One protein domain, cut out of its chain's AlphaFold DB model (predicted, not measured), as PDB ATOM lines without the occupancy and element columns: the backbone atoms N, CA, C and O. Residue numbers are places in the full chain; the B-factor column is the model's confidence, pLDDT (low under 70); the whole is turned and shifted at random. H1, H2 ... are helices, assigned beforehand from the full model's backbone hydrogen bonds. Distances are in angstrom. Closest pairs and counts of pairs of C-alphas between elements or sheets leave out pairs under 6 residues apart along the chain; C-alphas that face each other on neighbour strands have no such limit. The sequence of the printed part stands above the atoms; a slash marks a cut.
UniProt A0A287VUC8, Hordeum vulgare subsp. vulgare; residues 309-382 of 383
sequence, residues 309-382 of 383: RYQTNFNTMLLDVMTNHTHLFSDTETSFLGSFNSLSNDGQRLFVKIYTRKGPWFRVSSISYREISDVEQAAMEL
ATOM      1  N   ARG A 309     393.212 281.659 839.485       82.31
ATOM      2  CA  ARG A 309     393.522 280.822 840.678       82.31
ATOM      3  C   ARG A 309     394.916 281.059 841.285       82.31
ATOM      4  O   ARG A 309     395.097 280.851 842.479       82.31
ATOM      5  N   TYR A 310     395.906 281.496 840.502       87.50
ATOM      6  CA  TYR A 310     397.235 281.847 841.021       87.50
ATOM      7  C   TYR A 310     397.212 283.074 841.956       87.50
ATOM      8  O   TYR A 310     397.975 283.098 842.915       87.50
ATOM      9  N   GLN A 311     396.326 284.049 841.714       91.38
ATOM     10  CA  GLN A 311     396.069 285.190 842.602       91.38
ATOM     11  C   GLN A 311     395.465 284.686 843.917       91.38
ATOM     12  O   GLN A 311     395.972 285.007 844.983       91.38
ATOM     13  N   THR A 312     394.439 283.828 843.849       88.81
ATOM     14  CA  THR A 312     393.822 283.216 845.038       88.81
ATOM     15  C   THR A 312     394.851 282.446 845.864       88.81
ATOM     16  O   THR A 312     394.990 282.710 847.051       88.81
ATOM     17  N   ASN A 313     395.630 281.559 845.235       89.75
ATOM     18  CA  ASN A 313     396.666 280.782 845.917       89.75
ATOM     19  C   ASN A 313     397.740 281.680 846.556       89.75
ATOM     20  O   ASN A 313     398.162 281.411 847.678       89.75
ATOM     21  N   PHE A 314     398.172 282.740 845.861       91.94
ATOM     22  CA  PHE A 314     399.135 283.703 846.398       91.94
ATOM     23  C   PHE A 314     398.558 284.456 847.600       91.94
ATOM     24  O   PHE A 314     399.221 284.534 848.628       91.94
ATOM     25  N   ASN A 315     397.314 284.932 847.514       91.69
ATOM     26  CA  ASN A 315     396.646 285.644 848.602       91.69
ATOM     27  C   ASN A 315     396.395 284.734 849.816       91.69
ATOM     28  O   ASN A 315     396.580 285.178 850.944       91.69
ATOM     29  N   THR A 316     396.029 283.462 849.617       91.69
ATOM     30  CA  THR A 316     395.885 282.482 850.709       91.69
ATOM     31  C   THR A 316     397.225 282.188 851.382       91.69
ATOM     32  O   THR A 316     397.306 282.238 852.606       91.69
ATOM     33  N   MET A 317     398.284 281.937 850.602       91.88
ATOM     34  CA  MET A 317     399.642 281.742 851.126       91.88
ATOM     35  C   MET A 317     400.126 282.980 851.894       91.88
ATOM     36  O   MET A 317     400.668 282.861 852.989       91.88
ATOM     37  N   LEU A 318     399.917 284.170 851.328       90.81
ATOM     38  CA  LEU A 318     400.315 285.431 851.935       90.81
ATOM     39  C   LEU A 318     399.564 285.681 853.249       90.81
ATOM     40  O   LEU A 318     400.199 286.016 854.243       90.81
ATOM     41  N   LEU A 319     398.244 285.485 853.271       91.06
ATOM     42  CA  LEU A 319     397.416 285.659 854.465       91.06
ATOM     43  C   LEU A 319     397.816 284.702 855.594       91.06
ATOM     44  O   LEU A 319     397.884 285.132 856.742       91.06
ATOM     45  N   ASP A 320     398.110 283.439 855.284       91.50
ATOM     46  CA  ASP A 320     398.573 282.472 856.282       91.50
ATOM     47  C   ASP A 320     399.925 282.889 856.888       91.50
ATOM     48  O   ASP A 320     400.046 283.031 858.107       91.50
ATOM     49  N   VAL A 321     400.913 283.227 856.050       89.75
ATOM     50  CA  VAL A 321     402.235 283.678 856.520       89.75
ATOM     51  C   VAL A 321     402.140 285.021 857.265       89.75
ATOM     52  O   VAL A 321     402.806 285.199 858.283       89.75
ATOM     53  N   MET A 322     401.270 285.946 856.843       87.56
ATOM     54  CA  MET A 322     400.998 287.197 857.568       87.56
ATOM     55  C   MET A 322     400.225 286.991 858.878       87.56
ATOM     56  O   MET A 322     400.302 287.853 859.748       87.56
ATOM     57  N   THR A 323     399.502 285.882 859.050       90.38
ATOM     58  CA  THR A 323     398.784 285.564 860.297       90.38
ATOM     59  C   THR A 323     399.695 284.837 861.290       90.38
ATOM     60  O   THR A 323     399.731 285.185 862.468       90.38
ATOM     61  N   ASN A 324     400.468 283.858 860.814       91.25
ATOM     62  CA  ASN A 324     401.241 282.936 861.652       91.25
ATOM     63  C   ASN A 324     402.710 283.367 861.851       91.25
ATOM     64  O   ASN A 324     403.331 283.020 862.857       91.25
ATOM     65  N   HIS A 325     403.281 284.132 860.913       89.12
ATOM     66  CA  HIS A 325     404.725 284.392 860.819       89.12
ATOM     67  C   HIS A 325     405.085 285.877 860.614       89.12
ATOM     68  O   HIS A 325     406.102 286.198 859.998       89.12
ATOM     69  N   THR A 326     404.294 286.796 861.185       86.38
ATOM     70  CA  THR A 326     404.541 288.259 861.178       86.38
ATOM     71  C   THR A 326     405.992 288.654 861.476       86.38
ATOM     72  O   THR A 326     406.540 289.545 860.835       86.38
ATOM     73  N   HIS A 327     406.636 287.953 862.412       86.75
ATOM     74  CA  HIS A 327     408.009 288.184 862.866       86.75
ATOM     75  C   HIS A 327     409.105 287.965 861.803       86.75
ATOM     76  O   HIS A 327     410.253 288.331 862.049       86.75
ATOM     77  N   LEU A 328     408.792 287.361 860.650       87.88
ATOM     78  CA  LEU A 328     409.740 287.204 859.537       87.88
ATOM     79  C   LEU A 328     409.892 288.480 858.693       87.88
ATOM     80  O   LEU A 328     410.876 288.612 857.959       87.88
ATOM     81  N   PHE A 329     408.937 289.407 858.795       86.38
ATOM     82  CA  PHE A 329     408.885 290.639 858.014       86.38
ATOM     83  C   PHE A 329     409.439 291.839 858.789       86.38
ATOM     84  O   PHE A 329     409.269 291.976 860.000       86.38
ATOM     85  N   SER A 330     410.067 292.760 858.066       88.69
ATOM     86  CA  SER A 330     410.297 294.128 858.530       88.69
ATOM     87  C   SER A 330     409.021 294.977 858.481       88.69
ATOM     88  O   SER A 330     408.064 294.652 857.776       88.69
ATOM     89  N   ASP A 331     409.023 296.130 859.158       88.00
ATOM     90  CA  ASP A 331     407.933 297.118 859.074       88.00
ATOM     91  C   ASP A 331     407.718 297.601 857.626       88.00
ATOM     92  O   ASP A 331     406.591 297.796 857.174       88.00
ATOM     93  N   THR A 332     408.813 297.728 856.869       88.44
ATOM     94  CA  THR A 332     408.827 298.069 855.441       88.44
ATOM     95  C   THR A 332     408.158 297.009 854.568       88.44
ATOM     96  O   THR A 332     407.346 297.357 853.713       88.44
ATOM     97  N   GLU A 333     408.435 295.724 854.801       89.50
ATOM     98  CA  GLU A 333     407.772 294.626 854.084       89.50
ATOM     99  C   GLU A 333     406.304 294.507 854.500       89.50
ATOM    100  O   GLU A 333     405.434 294.363 853.649       89.50
ATOM    101  N   THR A 334     406.000 294.666 855.789       88.81
ATOM    102  CA  THR A 334     404.624 294.653 856.311       88.81
ATOM    103  C   THR A 334     403.777 295.762 855.677       88.81
ATOM    104  O   THR A 334     402.652 295.511 855.243       88.81
ATOM    105  N   SER A 335     404.332 296.972 855.547       89.56
ATOM    106  CA  SER A 335     403.695 298.096 854.849       89.56
ATOM    107  C   SER A 335     403.497 297.809 853.354       89.56
ATOM    108  O   SER A 335     402.401 298.000 852.829       89.56
ATOM    109  N   PHE A 336     404.510 297.255 852.677       89.50
ATOM    110  CA  PHE A 336     404.420 296.844 851.272       89.50
ATOM    111  C   PHE A 336     403.326 295.788 851.027       89.50
ATOM    112  O   PHE A 336     402.563 295.900 850.067       89.50
ATOM    113  N   LEU A 337     403.192 294.798 851.912       90.06
ATOM    114  CA  LEU A 337     402.136 293.783 851.835       90.06
ATOM    115  C   LEU A 337     400.748 294.382 852.134       90.06
ATOM    116  O   LEU A 337     399.760 293.974 851.525       90.06
ATOM    117  N   GLY A 338     400.666 295.403 852.994       89.12
ATOM    118  CA  GLY A 338     399.465 296.229 853.165       89.12
ATOM    119  C   GLY A 338     399.055 296.956 851.878       89.12
ATOM    120  O   GLY A 338     397.884 296.906 851.492       89.12
ATOM    121  N   SER A 339     400.016 297.550 851.163       91.31
ATOM    122  CA  SER A 339     399.782 298.153 849.845       91.31
ATOM    123  C   SER A 339     399.342 297.116 848.810       91.31
ATOM    124  O   SER A 339     398.364 297.354 848.107       91.31
ATOM    125  N   PHE A 340     399.975 295.935 848.756       92.50
ATOM    126  CA  PHE A 340     399.558 294.840 847.865       92.50
ATOM    127  C   PHE A 340     398.100 294.412 848.108       92.50
ATOM    128  O   PHE A 340     397.321 294.292 847.163       92.50
ATOM    129  N   ASN A 341     397.703 294.248 849.373       91.56
ATOM    130  CA  ASN A 341     396.323 293.919 849.744       91.56
ATOM    131  C   ASN A 341     395.318 295.048 849.425       91.56
ATOM    132  O   ASN A 341     394.113 294.801 849.425       91.56
ATOM    133  N   SER A 342     395.800 296.263 849.137       93.50
ATOM    134  CA  SER A 342     394.989 297.427 848.745       93.50
ATOM    135  C   SER A 342     394.852 297.604 847.224       93.50
ATOM    136  O   SER A 342     394.078 298.452 846.782       93.50
ATOM    137  N   LEU A 343     395.580 296.817 846.421       95.00
ATOM    138  CA  LEU A 343     395.469 296.792 844.957       95.00
ATOM    139  C   LEU A 343     394.125 296.201 844.502       95.00
ATOM    140  O   LEU A 343     393.546 295.338 845.171       95.00
ATOM    141  N   SER A 344     393.680 296.584 843.304       94.94
ATOM    142  CA  SER A 344     392.561 295.942 842.614       94.94
ATOM    143  C   SER A 344     392.872 294.482 842.264       94.94
ATOM    144  O   SER A 344     394.022 294.040 842.271       94.94
ATOM    145  N   ASN A 345     391.844 293.705 841.905       92.88
ATOM    146  CA  ASN A 345     392.041 292.325 841.445       92.88
ATOM    147  C   ASN A 345     393.022 292.242 840.265       92.88
ATOM    148  O   ASN A 345     393.862 291.344 840.226       92.88
ATOM    149  N   ASP A 346     392.946 293.187 839.330       93.81
ATOM    150  CA  ASP A 346     393.797 293.198 838.146       93.81
ATOM    151  C   ASP A 346     395.216 293.697 838.479       93.81
ATOM    152  O   ASP A 346     396.188 293.114 837.993       93.81
ATOM    153  N   GLY A 347     395.359 294.648 839.415       94.12
ATOM    154  CA  GLY A 347     396.644 295.029 840.017       94.12
ATOM    155  C   GLY A 347     397.346 293.860 840.725       94.12
ATOM    156  O   GLY A 347     398.516 293.580 840.456       94.12
ATOM    157  N   GLN A 348     396.628 293.097 841.559       94.56
ATOM    158  CA  GLN A 348     397.157 291.900 842.233       94.56
ATOM    159  C   GLN A 348     397.559 290.803 841.236       94.56
ATOM    160  O   GLN A 348     398.641 290.220 841.346       94.56
ATOM    161  N   ARG A 349     396.712 290.524 840.236       93.62
ATOM    162  CA  ARG A 349     397.013 289.567 839.156       93.62
ATOM    163  C   ARG A 349     398.278 289.964 838.407       93.62
ATOM    164  O   ARG A 349     399.159 289.124 838.204       93.62
ATOM    165  N   LEU A 350     398.394 291.240 838.038       93.00
ATOM    166  CA  LEU A 350     399.546 291.775 837.326       93.00
ATOM    167  C   LEU A 350     400.814 291.679 838.182       93.00
ATOM    168  O   LEU A 350     401.839 291.207 837.685       93.00
ATOM    169  N   PHE A 351     400.733 292.031 839.469       92.31
ATOM    170  CA  PHE A 351     401.839 291.895 840.413       92.31
ATOM    171  C   PHE A 351     402.363 290.457 840.475       92.31
ATOM    172  O   PHE A 351     403.539 290.229 840.196       92.31
ATOM    173  N   VAL A 352     401.508 289.467 840.759       91.88
ATOM    174  CA  VAL A 352     401.943 288.062 840.907       91.88
ATOM    175  C   VAL A 352     402.516 287.512 839.590       91.88
ATOM    176  O   VAL A 352     403.494 286.756 839.593       91.88
ATOM    177  N   LYS A 353     401.975 287.942 838.441       90.19
ATOM    178  CA  LYS A 353     402.505 287.615 837.106       90.19
ATOM    179  C   LYS A 353     403.859 288.258 836.803       90.19
ATOM    180  O   LYS A 353     404.645 287.662 836.072       90.19
ATOM    181  N   ILE A 354     404.138 289.460 837.305       88.56
ATOM    182  CA  ILE A 354     405.438 290.132 837.136       88.56
ATOM    183  C   ILE A 354     406.465 289.548 838.113       88.56
ATOM    184  O   ILE A 354     407.547 289.156 837.685       88.56
ATOM    185  N   TYR A 355     406.097 289.399 839.388       85.25
ATOM    186  CA  TYR A 355     406.931 288.859 840.467       85.25
ATOM    187  C   TYR A 355     407.524 287.478 840.138       85.25
ATOM    188  O   TYR A 355     408.677 287.185 840.449       85.25
ATOM    189  N   THR A 356     406.759 286.638 839.434       82.38
ATOM    190  CA  THR A 356     407.185 285.294 839.009       82.38
ATOM    191  C   THR A 356     407.985 285.258 837.692       82.38
ATOM    192  O   THR A 356     408.489 284.196 837.317       82.38
ATOM    193  N   ARG A 357     408.159 286.381 836.973       82.62
ATOM    194  CA  ARG A 357     408.908 286.445 835.699       82.62
ATOM    195  C   ARG A 357     410.367 286.880 835.903       82.62
ATOM    196  O   ARG A 357     410.704 287.686 836.760       82.62
ATOM    197  N   LYS A 358     411.264 286.370 835.048       73.00
ATOM    198  CA  LYS A 358     412.704 286.683 835.087       73.00
ATOM    199  C   LYS A 358     413.043 288.018 834.417       73.00
ATOM    200  O   LYS A 358     412.915 288.145 833.193       73.00
ATOM    201  N   GLY A 359     413.590 288.947 835.196       68.12
ATOM    202  CA  GLY A 359     414.204 290.205 834.751       68.12
ATOM    203  C   GLY A 359     413.667 291.417 835.526       68.12
ATOM    204  O   GLY A 359     412.506 291.393 835.908       68.12
ATOM    205  N   PRO A 360     414.473 292.471 835.756       70.00
ATOM    206  CA  PRO A 360     414.026 293.661 836.492       70.00
ATOM    207  C   PRO A 360     413.168 294.637 835.665       70.00
ATOM    208  O   PRO A 360     412.548 295.523 836.237       70.00
ATOM    209  N   TRP A 361     413.121 294.490 834.335       76.81
ATOM    210  CA  TRP A 361     412.368 295.373 833.435       76.81
ATOM    211  C   TRP A 361     411.513 294.564 832.457       76.81
ATOM    212  O   TRP A 361     411.971 293.568 831.884       76.81
ATOM    213  N   PHE A 362     410.284 295.032 832.231       79.81
ATOM    214  CA  PHE A 362     409.315 294.457 831.300       79.81
ATOM    215  C   PHE A 362     408.702 295.572 830.449       79.81
ATOM    216  O   PHE A 362     408.356 296.631 830.963       79.81
ATOM    217  N   ARG A 363     408.551 295.337 829.143       80.25
ATOM    218  CA  ARG A 363     407.887 296.283 828.237       80.25
ATOM    219  C   ARG A 363     406.375 296.126 828.393       80.25
ATOM    220  O   ARG A 363     405.901 295.001 828.239       80.25
ATOM    221  N   VAL A 364     405.625 297.202 828.641       81.38
ATOM    222  CA  VAL A 364     404.159 297.139 828.857       81.38
ATOM    223  C   VAL A 364     403.454 296.432 827.693       81.38
ATOM    224  O   VAL A 364     402.733 295.469 827.908       81.38
ATOM    225  N   SER A 365     403.809 296.756 826.446       83.00
ATOM    226  CA  SER A 365     403.294 296.087 825.234       83.00
ATOM    227  C   SER A 365     403.745 294.624 825.028       83.00
ATOM    228  O   SER A 365     403.439 294.025 824.002       83.00
ATOM    229  N   SER A 366     404.470 294.030 825.985       81.38
ATOM    230  CA  SER A 366     404.766 292.583 826.075       81.38
ATOM    231  C   SER A 366     404.045 291.893 827.249       81.38
ATOM    232  O   SER A 366     404.350 290.749 827.612       81.38
ATOM    233  N   ILE A 367     403.104 292.607 827.870       85.62
ATOM    234  CA  ILE A 367     402.244 292.153 828.954       85.62
ATOM    235  C   ILE A 367     400.817 292.113 828.405       85.62
ATOM    236  O   ILE A 367     400.196 293.137 828.163       85.62
ATOM    237  N   SER A 368     400.310 290.904 828.192       84.56
ATOM    238  CA  SER A 368     398.911 290.653 827.864       84.56
ATOM    239  C   SER A 368     398.525 289.328 828.507       84.56
ATOM    240  O   SER A 368     399.246 288.333 828.380       84.56
ATOM    241  N   TYR A 369     397.429 289.339 829.256       87.12
ATOM    242  CA  TYR A 369     396.918 288.210 830.019       87.12
ATOM    243  C   TYR A 369     395.391 288.244 829.888       87.12
ATOM    244  O   TYR A 369     394.801 289.292 830.124       87.12
ATOM    245  N   ARG A 370     394.748 287.129 829.508       82.69
ATOM    246  CA  ARG A 370     393.284 287.085 829.288       82.69
ATOM    247  C   ARG A 370     392.482 287.369 830.567       82.69
ATOM    248  O   ARG A 370     391.301 287.663 830.498       82.69
ATOM    249  N   GLU A 371     393.115 287.231 831.728       85.44
ATOM    250  CA  GLU A 371     392.527 287.409 833.056       85.44
ATOM    251  C   GLU A 371     392.693 288.812 833.669       85.44
ATOM    252  O   GLU A 371     392.397 288.981 834.852       85.44
ATOM    253  N   ILE A 372     393.204 289.787 832.914       89.75
ATOM    254  CA  ILE A 372     393.313 291.198 833.316       89.75
ATOM    255  C   ILE A 372     392.612 292.046 832.253       89.75
ATOM    256  O   ILE A 372     392.901 291.923 831.065       89.75
ATOM    257  N   SER A 373     391.687 292.885 832.703       89.00
ATOM    258  CA  SER A 373     390.760 293.663 831.874       89.00
ATOM    259  C   SER A 373     391.393 294.965 831.384       89.00
ATOM    260  O   SER A 373     391.193 295.361 830.240       89.00
ATOM    261  N   ASP A 374     392.169 295.612 832.257       90.44
ATOM    262  CA  ASP A 374     392.866 296.873 832.000       90.44
ATOM    263  C   ASP A 374     394.313 296.753 832.514       90.44
ATOM    264  O   ASP A 374     394.588 296.836 833.716       90.44
ATOM    265  N   VAL A 375     395.243 296.462 831.596       90.31
ATOM    266  CA  VAL A 375     396.668 296.270 831.919       90.31
ATOM    267  C   VAL A 375     397.322 297.610 832.249       90.31
ATOM    268  O   VAL A 375     398.178 297.673 833.129       90.31
ATOM    269  N   GLU A 376     396.915 298.677 831.570       89.50
ATOM    270  CA  GLU A 376     397.401 300.039 831.747       89.50
ATOM    271  C   GLU A 376     397.065 300.583 833.142       89.50
ATOM    272  O   GLU A 376     397.971 301.045 833.840       89.50
ATOM    273  N   GLN A 377     395.807 300.480 833.583       91.81
ATOM    274  CA  GLN A 377     395.363 300.886 834.918       91.81
ATOM    275  C   GLN A 377     395.994 300.010 836.006       91.81
ATOM    276  O   GLN A 377     396.557 300.549 836.961       91.81
ATOM    277  N   ALA A 378     396.007 298.683 835.836       92.69
ATOM    278  CA  ALA A 378     396.700 297.784 836.758       92.69
ATOM    279  C   ALA A 378     398.201 298.122 836.869       92.69
ATOM    280  O   ALA A 378     398.775 298.067 837.954       92.69
ATOM    281  N   ALA A 379     398.846 298.537 835.773       90.19
ATOM    282  CA  ALA A 379     400.236 298.990 835.767       90.19
ATOM    283  C   ALA A 379     400.432 300.410 836.331       90.19
ATOM    284  O   ALA A 379     401.576 300.808 836.558       90.19
ATOM    285  N   MET A 380     399.368 301.192 836.555       90.31
ATOM    286  CA  MET A 380     399.436 302.447 837.314       90.31
ATOM    287  C   MET A 380     399.325 302.232 838.824       90.31
ATOM    288  O   MET A 380     399.936 302.993 839.563       90.31
ATOM    289  N   GLU A 381     398.618 301.195 839.277       92.00
ATOM    290  CA  GLU A 381     398.549 300.823 840.700       92.00
ATOM    291  C   GLU A 381     399.883 300.281 841.255       92.00
ATOM    292  O   GLU A 381     400.079 300.235 842.465       92.00
ATOM    293  N   LEU A 382     400.808 299.873 840.377       86.88
ATOM    294  CA  LEU A 382     402.121 299.308 840.721       86.88
ATOM    295  C   LEU A 382     403.281 300.326 840.607       86.88
ATOM    296  O   LEU A 382     404.419 299.921 840.358       86.88
TER     297      LEU A 382
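What this domain is: This is residues 309 to 382 of the 383 residues of a protein of Hordeum vulgare subsp. vulgare (UniProt A0A287VUC8). Four helices form an elongated, loosely filled shape: H1 runs out from one side of H3, a short link turns the chain, and H2 folds back toward H3. Beyond H3 a long link without a named element swings out, and the short H4 then packs on H3 on the side away from H1, crosswise to it. The printed part has 74 residues, with four named helices in the order H1, H2, H3, H4 and no named strand; its class is all helix. It is only just compact, close to loose, with a radius of gyration of the C-alphas of 13.2 A, and it spans 39 by 24 by 21 A.

How they stand to each other: H1, residues 309 to 324, touches H3, residues 345 to 355, with residues 310 to 314 alone. The closest C-alphas of the two are those of Gln 311 and Arg 349, 5.7 A apart, and their lines stand about perpendicular, at 83 degrees. H2, residues 331 to 341, is near H1, with 8 pairs of C-alphas within 10 A and the closest pair at 8.4 A. H2 and H3 are close but not clearly touching: their closest C-alphas, of Phe 340 and Gln 348, are 6.8 A apart. They run opposite ways at a steep tilt of 51 degrees. H4, residues 375 to 381, touches H3, where the closest C-alphas are those of Gly 347 and Ala 378, 4.3 A apart. The lines of H3 and H4 are about perpendicular, at 89 degrees. H4 is apart from H1 and from H2. In H1, H2, H3 and H4 every O i to N i+4 pair is within hydrogen-bond range.

Where its parts are: H1 begins at Arg 309, with its C-alpha at (393.522, 280.822, 840.678), and measures 22.4 A from first to last C-alpha. H2 has 11 residues and measures 15.2 A. H3, also 11 residues, measures 15.3 A from C-alpha 345 at (392.041, 292.325, 841.445) to C-alpha 355. H4 has 7 residues, measures 10.1 A and ends at C-alpha 381, at (398.549, 300.823, 840.700).

The domain as a whole: The two C-alphas farthest apart are those of Asn 324 and Ser 365, 38.8 A. The printed part has no cut. The link from H1 to H2 is short, with 6 residues; that from H2 to H3 is tight, with 3. The link from H3 to H4 is long, with 19 residues, 356 to 374. Residues 355 to 361, of which 355 belongs to H3, stand free. The mean pLDDT of the printed part is 88.2, and residue 359 is under 70.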